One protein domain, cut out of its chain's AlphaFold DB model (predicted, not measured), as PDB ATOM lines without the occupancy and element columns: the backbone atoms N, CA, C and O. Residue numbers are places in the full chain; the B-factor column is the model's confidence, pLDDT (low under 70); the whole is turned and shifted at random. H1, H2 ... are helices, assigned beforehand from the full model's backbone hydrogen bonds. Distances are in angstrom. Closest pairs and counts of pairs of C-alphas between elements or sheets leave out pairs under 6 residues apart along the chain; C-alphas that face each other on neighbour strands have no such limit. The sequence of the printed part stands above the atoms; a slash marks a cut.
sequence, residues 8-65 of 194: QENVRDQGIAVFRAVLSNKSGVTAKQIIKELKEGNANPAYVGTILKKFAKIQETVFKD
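What this domain is: This is residues 8 to 65 of the 194 residues of an uncharacterized protein of Flavobacteriaceae bacterium (UniProt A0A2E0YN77). Three helices are loosely joined: H1 and H2 run opposite ways as a narrow V that closes towards their tight link, and H3 crosses past the middle of H1 at a steep tilt before its far end, with the tail after it, sticks out as an arm, residues 56 to 65. The three helix centres make a triangle, and the contacts between the helices are few. The printed part has 58 residues with three named helices, H1, H2 and H3 in that order, and no named strand; its class is all helix. It is only just compact, close to loose, with a radius of gyration of the C-alphas of 12.0 A, and it spans 38 by 27 by 16 A, the arm making much of the length.

How they stand to each other: H1, residues 8 to 24, and H2, residues 27 to 39, only just touch, with 3 pairs of C-alphas within 8 A. The closest C-alphas are those of Ala 21 and Thr 30, 5.8 A apart. H1 touches H2 with residues 18 to 22 alone, and H2 touches H1 with residues 30 to 34 alone. The two form a helical hairpin, at a shallow tilt of 28 degrees, opposite ways. H3, residues 45 to 62, is close to H1 but not clearly touching, the closest C-alphas being those of Gly 15 and Ile 51 at 7.4 A. These two run the same way at a steep tilt of 50 degrees. H3 is also close to H2 but not clearly touching, the closest C-alphas being those of Leu 38 and Pro 45 at 6.3 A; they run opposite ways at a shallow tilt of 26 degrees. In H1, H2 and H3 every pair of O i and N i+4 is within hydrogen-bond range.

Where its parts are: H1 begins at C-alpha 8, at (158.601, 156.793, 174.152), and measures 24.5 A from first to last C-alpha. H2 begins at C-alpha 27, at (151.011, 137.103, 156.588), and measures 18.3 A. H3, the longest helix with 18 residues, measures 25.5 A and ends at C-alpha 62, at (137.646, 150.423, 155.547).

The domain as a whole: The two C-alphas farthest apart are those of Glu 40 and Asp 65, at 38.6 A. Residues 56 to 65 stand free, of which 56 to 62 belong to H3; without them the body of 48 residues spans 29 by 20 by 18 A. The printed part has no cut, and the links H1 to H2 and H2 to H3 are tight. The mean pLDDT of the printed part is 72.3, and the model's confidence is under 70 in residues 8 to 28.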
ATOM      1  N   GLN A   8     159.583 156.477 175.191       54.72
ATOM      2  CA  GLN A   8     158.601 156.793 174.152       54.72
ATOM      3  C   GLN A   8     159.144 156.631 172.724       54.72
ATOM      4  O   GLN A   8     158.388 156.197 171.851       54.72
ATOM      5  N   GLU A   9     160.424 156.927 172.471       57.31
ATOM      6  CA  GLU A   9     161.057 156.679 171.161       57.31
ATOM      7  C   GLU A   9     161.129 155.183 170.837       57.31
ATOM      8  O   GLU A   9     160.640 154.764 169.788       57.31
ATOM      9  N   ASN A  10     161.571 154.351 171.787       58.19
ATOM     10  CA  ASN A  10     161.602 152.894 171.614       58.19
ATOM     11  C   ASN A  10     160.217 152.295 171.307       58.19
ATOM     12  O   ASN A  10     160.089 151.378 170.498       58.19
ATOM     13  N   VAL A  11     159.156 152.823 171.925       58.22
ATOM     14  CA  VAL A  11     157.778 152.363 171.683       58.22
ATOM     15  C   VAL A  11     157.294 152.762 170.281       58.22
ATOM     16  O   VAL A  11     156.602 151.982 169.624       58.22
ATOM     17  N   ARG A  12     157.676 153.947 169.783       58.69
ATOM     18  CA  ARG A  12     157.362 154.382 168.410       58.69
ATOM     19  C   ARG A  12     158.097 153.546 167.364       58.69
ATOM     20  O   ARG A  12     157.473 153.139 166.382       58.69
ATOM     21  N   ASP A  13     159.362 153.225 167.607       62.00
ATOM     22  CA  ASP A  13     160.173 152.415 166.694       62.00
ATOM     23  C   ASP A  13     159.659 150.973 166.589       62.00
ATOM     24  O   ASP A  13     159.562 150.424 165.487       62.00
ATOM     25  N   GLN A  14     159.195 150.393 167.702       61.91
ATOM     26  CA  GLN A  14     158.525 149.087 167.713       61.91
ATOM     27  C   GLN A  14     157.222 149.093 166.896       61.91
ATOM     28  O   GLN A  14     156.940 148.148 166.157       61.91
ATOM     29  N   GLY A  15     156.434 150.170 166.973       57.28
ATOM     30  CA  GLY A  15     155.207 150.315 166.185       57.28
ATOM     31  C   GLY A  15     155.467 150.395 164.677       57.28
ATOM     32  O   GLY A  15     154.753 149.769 163.889       57.28
ATOM     33  N   ILE A  16     156.519 151.111 164.269       64.69
ATOM     34  CA  ILE A  16     156.925 151.241 162.862       64.69
ATOM     35  C   ILE A  16     157.512 149.926 162.332       64.69
ATOM     36  O   ILE A  16     157.235 149.560 161.188       64.69
ATOM     37  N   ALA A  17     158.272 149.188 163.146       61.94
ATOM     38  CA  ALA A  17     158.807 147.879 162.775       61.94
ATOM     39  C   ALA A  17     157.688 146.863 162.492       61.94
ATOM     40  O   ALA A  17     157.694 146.221 161.442       61.94
ATOM     41  N   VAL A  18     156.669 146.795 163.359       60.53
ATOM     42  CA  VAL A  18     155.482 145.947 163.149       60.53
ATOM     43  C   VAL A  18     154.707 146.387 161.905       60.53
ATOM     44  O   VAL A  18     154.337 145.548 161.086       60.53
ATOM     45  N   PHE A  19     154.511 147.695 161.706       62.28
ATOM     46  CA  PHE A  19     153.825 148.237 160.527       62.28
ATOM     47  C   PHE A  19     154.547 147.876 159.216       62.28
ATOM     48  O   PHE A  19     153.927 147.403 158.264       62.28
ATOM     49  N   ARG A  20     155.878 148.024 159.174       64.81
ATOM     50  CA  ARG A  20     156.697 147.644 158.012       64.81
ATOM     51  C   ARG A  20     156.722 146.135 157.790       64.81
ATOM     52  O   ARG A  20     156.656 145.698 156.643       64.81
ATOM     53  N   ALA A  21     156.770 145.337 158.855       60.91
ATOM     54  CA  ALA A  21     156.735 143.880 158.757       60.91
ATOM     55  C   ALA A  21     155.386 143.363 158.225       60.91
ATOM     56  O   ALA A  21     155.358 142.359 157.518       60.91
ATOM     57  N   VAL A  22     154.276 144.048 158.521       64.44
ATOM     58  CA  VAL A  22     152.951 143.743 157.949       64.44
ATOM     59  C   VAL A  22     152.889 144.062 156.457       64.44
ATOM     60  O   VAL A  22     152.307 143.291 155.703       64.44
ATOM     61  N   LEU A  23     153.516 145.154 156.015       62.62
ATOM     62  CA  LEU A  23     153.496 145.563 154.607       62.62
ATOM     63  C   LEU A  23     154.450 144.767 153.708       62.62
ATOM     64  O   LEU A  23     154.181 144.615 152.521       62.62
ATOM     65  N   SER A  24     155.570 144.287 154.250       62.31
ATOM     66  CA  SER A  24     156.683 143.773 153.432       62.31
ATOM     67  C   SER A  24     156.731 142.246 153.335       62.31
ATOM     68  O   SER A  24     157.437 141.709 152.486       62.31
ATOM     69  N   ASN A  25     156.014 141.533 154.207       64.19
ATOM     70  CA  ASN A  25     156.120 140.082 154.345       64.19
ATOM     71  C   ASN A  25     154.756 139.399 154.187       64.19
ATOM     72  O   ASN A  25     153.713 139.948 154.531       64.19
ATOM     73  N   LYS A  26     154.766 138.145 153.709       66.44
ATOM     74  CA  LYS A  26     153.562 137.300 153.695       66.44
ATOM     75  C   LYS A  26     153.023 137.157 155.124       66.44
ATOM     76  O   LYS A  26     153.807 136.975 156.056       66.44
ATOM     77  N   SER A  27     151.699 137.129 155.282       67.94
ATOM     78  CA  SER A  27     151.011 137.103 156.588       67.94
ATOM     79  C   SER A  27     151.571 136.064 157.574       67.94
ATOM     80  O   SER A  27     151.782 136.365 158.748       67.94
ATOM     81  N   GLY A  28     151.892 134.858 157.095       67.19
ATOM     82  CA  GLY A  28     152.484 133.797 157.916       67.19
ATOM     83  C   GLY A  28     153.925 134.060 158.376       67.19
ATOM     84  O   GLY A  28     154.326 133.573 159.431       67.19
ATOM     85  N   VAL A  29     154.708 134.828 157.615       72.69
ATOM     86  CA  VAL A  29     156.083 135.220 157.973       72.69
ATOM     87  C   VAL A  29     156.047 136.345 159.005       72.69
ATOM     88  O   VAL A  29     156.713 136.246 160.034       72.69
ATOM     89  N   THR A  30     155.187 137.345 158.799       70.88
ATOM     90  CA  THR A  30     154.970 138.442 159.752       70.88
ATOM     91  C   THR A  30     154.473 137.929 161.101       70.88
ATOM     92  O   THR A  30     155.008 138.307 162.140       70.88
ATOM     93  N   ALA A  31     153.499 137.013 161.107       73.75
ATOM     94  CA  ALA A  31     152.983 136.428 162.343       73.75
ATOM     95  C   ALA A  31     154.076 135.681 163.124       73.75
ATOM     96  O   ALA A  31     154.200 135.854 164.335       73.75
ATOM     97  N   LYS A  32     154.917 134.894 162.436       79.94
ATOM     98  CA  LYS A  32     156.048 134.192 163.066       79.94
ATOM     99  C   LYS A  32     157.069 135.158 163.662       79.94
ATOM    100  O   LYS A  32     157.579 134.887 164.746       79.94
ATOM    101  N   GLN A  33     157.345 136.270 162.985       76.31
ATOM    102  CA  GLN A  33     158.283 137.280 163.469       76.31
ATOM    103  C   GLN A  33     157.747 138.014 164.705       76.31
ATOM    104  O   GLN A  33     158.458 138.111 165.699       76.31
ATOM    105  N   ILE A  34     156.468 138.406 164.707       76.19
ATOM    106  CA  ILE A  34     155.820 139.013 165.882       76.19
ATOM    107  C   ILE A  34     155.817 138.036 167.067       76.19
ATOM    108  O   ILE A  34     156.142 138.415 168.190       76.19
ATOM    109  N   ILE A  35     155.497 136.758 166.831       80.62
ATOM    110  CA  ILE A  35     155.540 135.725 167.880       80.62
ATOM    111  C   ILE A  35     156.961 135.567 168.433       80.62
ATOM    112  O   ILE A  35     157.127 135.393 169.640       80.62
ATOM    113  N   LYS A  36     157.980 135.616 167.570       80.88
ATOM    114  CA  LYS A  36     159.385 135.530 167.973       80.88
ATOM    115  C   LYS A  36     159.780 136.717 168.856       80.88
ATOM    116  O   LYS A  36     160.274 136.496 169.953       80.88
ATOM    117  N   GLU A  37     159.473 137.945 168.443       77.69
ATOM    118  CA  GLU A  37     159.806 139.159 169.204       77.69
ATOM    119  C   GLU A  37     159.088 139.240 170.560       77.69
ATOM    120  O   GLU A  37     159.669 139.705 171.541       77.69
ATOM    121  N   LEU A  38     157.856 138.725 170.649       79.50
ATOM    122  CA  LEU A  38     157.127 138.604 171.917       79.50
ATOM    123  C   LEU A  38     157.739 137.548 172.847       79.50
ATOM    124  O   LEU A  38     157.811 137.765 174.053       79.50
ATOM    125  N   LYS A  39     158.181 136.407 172.302       79.69
ATOM    126  CA  LYS A  39     158.821 135.334 173.085       79.69
ATOM    127  C   LYS A  39     160.217 135.712 173.569       79.69
ATOM    128  O   LYS A  39     160.609 135.295 174.651       79.69
ATOM    129  N   GLU A  40     160.947 136.489 172.778       84.00
ATOM    130  CA  GLU A  40     162.289 136.977 173.112       84.00
ATOM    131  C   GLU A  40     162.259 138.192 174.056       84.00
ATOM    132  O   GLU A  40     163.308 138.635 174.508       84.00
ATOM    133  N   GLY A  41     161.072 138.721 174.385       76.00
ATOM    134  CA  GLY A  41     160.908 139.855 175.304       76.00
ATOM    135  C   GLY A  41     161.303 141.210 174.710       76.00
ATOM    136  O   GLY A  41     161.312 142.212 175.421       76.00
ATOM    137  N   ASN A  42     161.591 141.256 173.409       74.81
ATOM    138  CA  ASN A  42     162.006 142.463 172.693       74.81
ATOM    139  C   ASN A  42     160.831 143.414 172.409       74.81
ATOM    140  O   ASN A  42     161.046 144.594 172.136       74.81
ATOM    141  N   ALA A  43     159.592 142.918 172.491       73.31
ATOM    142  CA  ALA A  43     158.379 143.695 172.267       73.31
ATOM    143  C   ALA A  43     157.421 143.603 173.461       73.31
ATOM    144  O   ALA A  43     157.197 142.529 174.019       73.31
ATOM    145  N   ASN A  44     156.796 144.728 173.822       76.69
ATOM    146  CA  ASN A  44     155.775 144.753 174.866       76.69
ATOM    147  C   ASN A  44     154.453 144.131 174.348       76.69
ATOM    148  O   ASN A  44     153.831 144.704 173.443       76.69
ATOM    149  N   PRO A  45     153.956 143.026 174.943       75.69
ATOM    150  CA  PRO A  45     152.739 142.350 174.488       75.69
ATOM    151  C   PRO A  45     151.489 143.232 174.517       75.69
ATOM    152  O   PRO A  45     150.650 143.145 173.618       75.69
ATOM    153  N   ALA A  46     151.363 144.111 175.516       76.06
ATOM    154  CA  ALA A  46     150.215 145.007 175.641       76.06
ATOM    155  C   ALA A  46     150.192 146.049 174.512       76.06
ATOM    156  O   ALA A  46     149.132 146.387 173.973       76.06
ATOM    157  N   TYR A  47     151.372 146.527 174.118       74.38
ATOM    158  CA  TYR A  47     151.513 147.493 173.036       74.38
ATOM    159  C   TYR A  47     151.231 146.855 171.671       74.38
ATOM    160  O   TYR A  47     150.398 147.364 170.917       74.38
ATOM    161  N   VAL A  48     151.822 145.686 171.397       76.00
ATOM    162  CA  VAL A  48     151.563 144.913 170.169       76.00
ATOM    163  C   VAL A  48     150.079 144.547 170.058       76.00
ATOM    164  O   VAL A  48     149.468 144.756 169.011       76.00
ATOM    165  N   GLY A  49     149.457 144.090 171.150       76.94
ATOM    166  CA  GLY A  49     148.023 143.791 171.182       76.94
ATOM    167  C   GLY A  49     147.145 145.012 170.885       76.94
ATOM    168  O   GLY A  49     146.164 144.910 170.148       76.94
ATOM    169  N   THR A  50     147.520 146.191 171.391       79.31
ATOM    170  CA  THR A  50     146.805 147.445 171.104       79.31
ATOM    171  C   THR A  50     146.916 147.837 169.633       79.31
ATOM    172  O   THR A  50     145.919 148.246 169.033       79.31
ATOM    173  N   ILE A  51     148.100 147.689 169.036       78.69
ATOM    174  CA  ILE A  51     148.328 147.953 167.610       78.69
ATOM    175  C   ILE A  51     147.490 147.005 166.750       78.69
ATOM    176  O   ILE A  51     146.733 147.474 165.903       78.69
ATOM    177  N   LEU A  52     147.546 145.695 167.006       79.12
ATOM    178  CA  LEU A  52     146.768 144.701 166.260       79.12
ATOM    179  C   LEU A  52     145.259 144.962 166.363       79.12
ATOM    180  O   LEU A  52     144.543 144.888 165.367       79.12
ATOM    181  N   LYS A  53     144.771 145.358 167.547       81.25
ATOM    182  CA  LYS A  53     143.362 145.729 167.740       81.25
ATOM    183  C   LYS A  53     142.977 146.991 166.963       81.25
ATOM    184  O   LYS A  53     141.872 147.061 166.428       81.25
ATOM    185  N   LYS A  54     143.862 147.991 166.890       80.25
ATOM    186  CA  LYS A  54     143.643 149.186 166.058       80.25
ATOM    187  C   LYS A  54     143.621 148.828 164.573       80.25
ATOM    188  O   LYS A  54     142.730 149.297 163.877       80.25
ATOM    189  N   PHE A  55     144.516 147.955 164.113       78.88
ATOM    190  CA  PHE A  55     144.502 147.453 162.737       78.88
ATOM    191  C   PHE A  55     143.203 146.733 162.389       78.88
ATOM    192  O   PHE A  55     142.621 147.031 161.354       78.88
ATOM    193  N   ALA A  56     142.704 145.864 163.271       78.44
ATOM    194  CA  ALA A  56     141.424 145.190 163.066       78.44
ATOM    195  C   ALA A  56     140.260 146.188 162.939       78.44
ATOM    196  O   ALA A  56     139.411 146.043 162.065       78.44
ATOM    197  N   LYS A  57     140.246 147.250 163.758       81.62
ATOM    198  CA  LYS A  57     139.231 148.311 163.652       81.62
ATOM    199  C   LYS A  57     139.358 149.137 162.371       81.62
ATOM    200  O   LYS A  57     138.340 149.496 161.786       81.62
ATOM    201  N   ILE A  58     140.581 149.454 161.944       79.44
ATOM    202  CA  ILE A  58     140.825 150.165 160.678       79.44
ATOM    203  C   ILE A  58     140.328 149.301 159.523       79.44
ATOM    204  O   ILE A  58     139.553 149.779 158.707       79.44
ATOM    205  N   GLN A  59     140.705 148.022 159.511       80.12
ATOM    206  CA  GLN A  59     140.244 147.041 158.538       80.12
ATOM    207  C   GLN A  59     138.711 146.999 158.480       80.12
ATOM    208  O   GLN A  59     138.134 147.119 157.406       80.12
ATOM    209  N   GLU A  60     138.048 146.878 159.629       81.88
ATOM    210  CA  GLU A  60     136.586 146.858 159.708       81.88
ATOM    211  C   GLU A  60     135.956 148.153 159.176       81.88
ATOM    212  O   GLU A  60     134.950 148.099 158.480       81.88
ATOM    213  N   THR A  61     136.540 149.313 159.480       82.62
ATOM    214  CA  THR A  61     136.016 150.612 159.029       82.62
ATOM    215  C   THR A  61     136.182 150.778 157.520       82.62
ATOM    216  O   THR A  61     135.244 151.173 156.841       82.62
ATOM    217  N   VAL A  62     137.346 150.397 156.986       79.94
ATOM    218  CA  VAL A  62     137.646 150.423 155.547       79.94
ATOM    219  C   VAL A  62     136.728 149.472 154.775       79.94
ATOM    220  O   VAL A  62     136.222 149.838 153.725       79.94
ATOM    221  N   PHE A  63     136.446 148.281 155.309       76.19
ATOM    222  CA  PHE A  63     135.499 147.335 154.706       76.19
ATOM    223  C   PHE A  63     134.026 147.622 155.028       76.19
ATOM    224  O   PHE A  63     133.165 146.842 154.630       76.19
ATOM    225  N   LYS A  64     133.690 148.686 155.759       83.56
ATOM    226  CA  LYS A  64     132.295 149.140 155.888       83.56
ATOM    227  C   LYS A  64     131.920 150.154 154.819       83.56
ATOM    228  O   LYS A  64     130.739 150.281 154.529       83.56
ATOM    229  N   ASP A  65     132.908 150.836 154.257       84.12
ATOM    230  CA  ASP A  65     132.725 151.805 153.189       84.12
ATOM    231  C   ASP A  65     132.579 151.079 151.844       84.12
ATOM    232  O   ASP A  65     133.476 150.344 151.419       84.12
TER     233      ASP A  65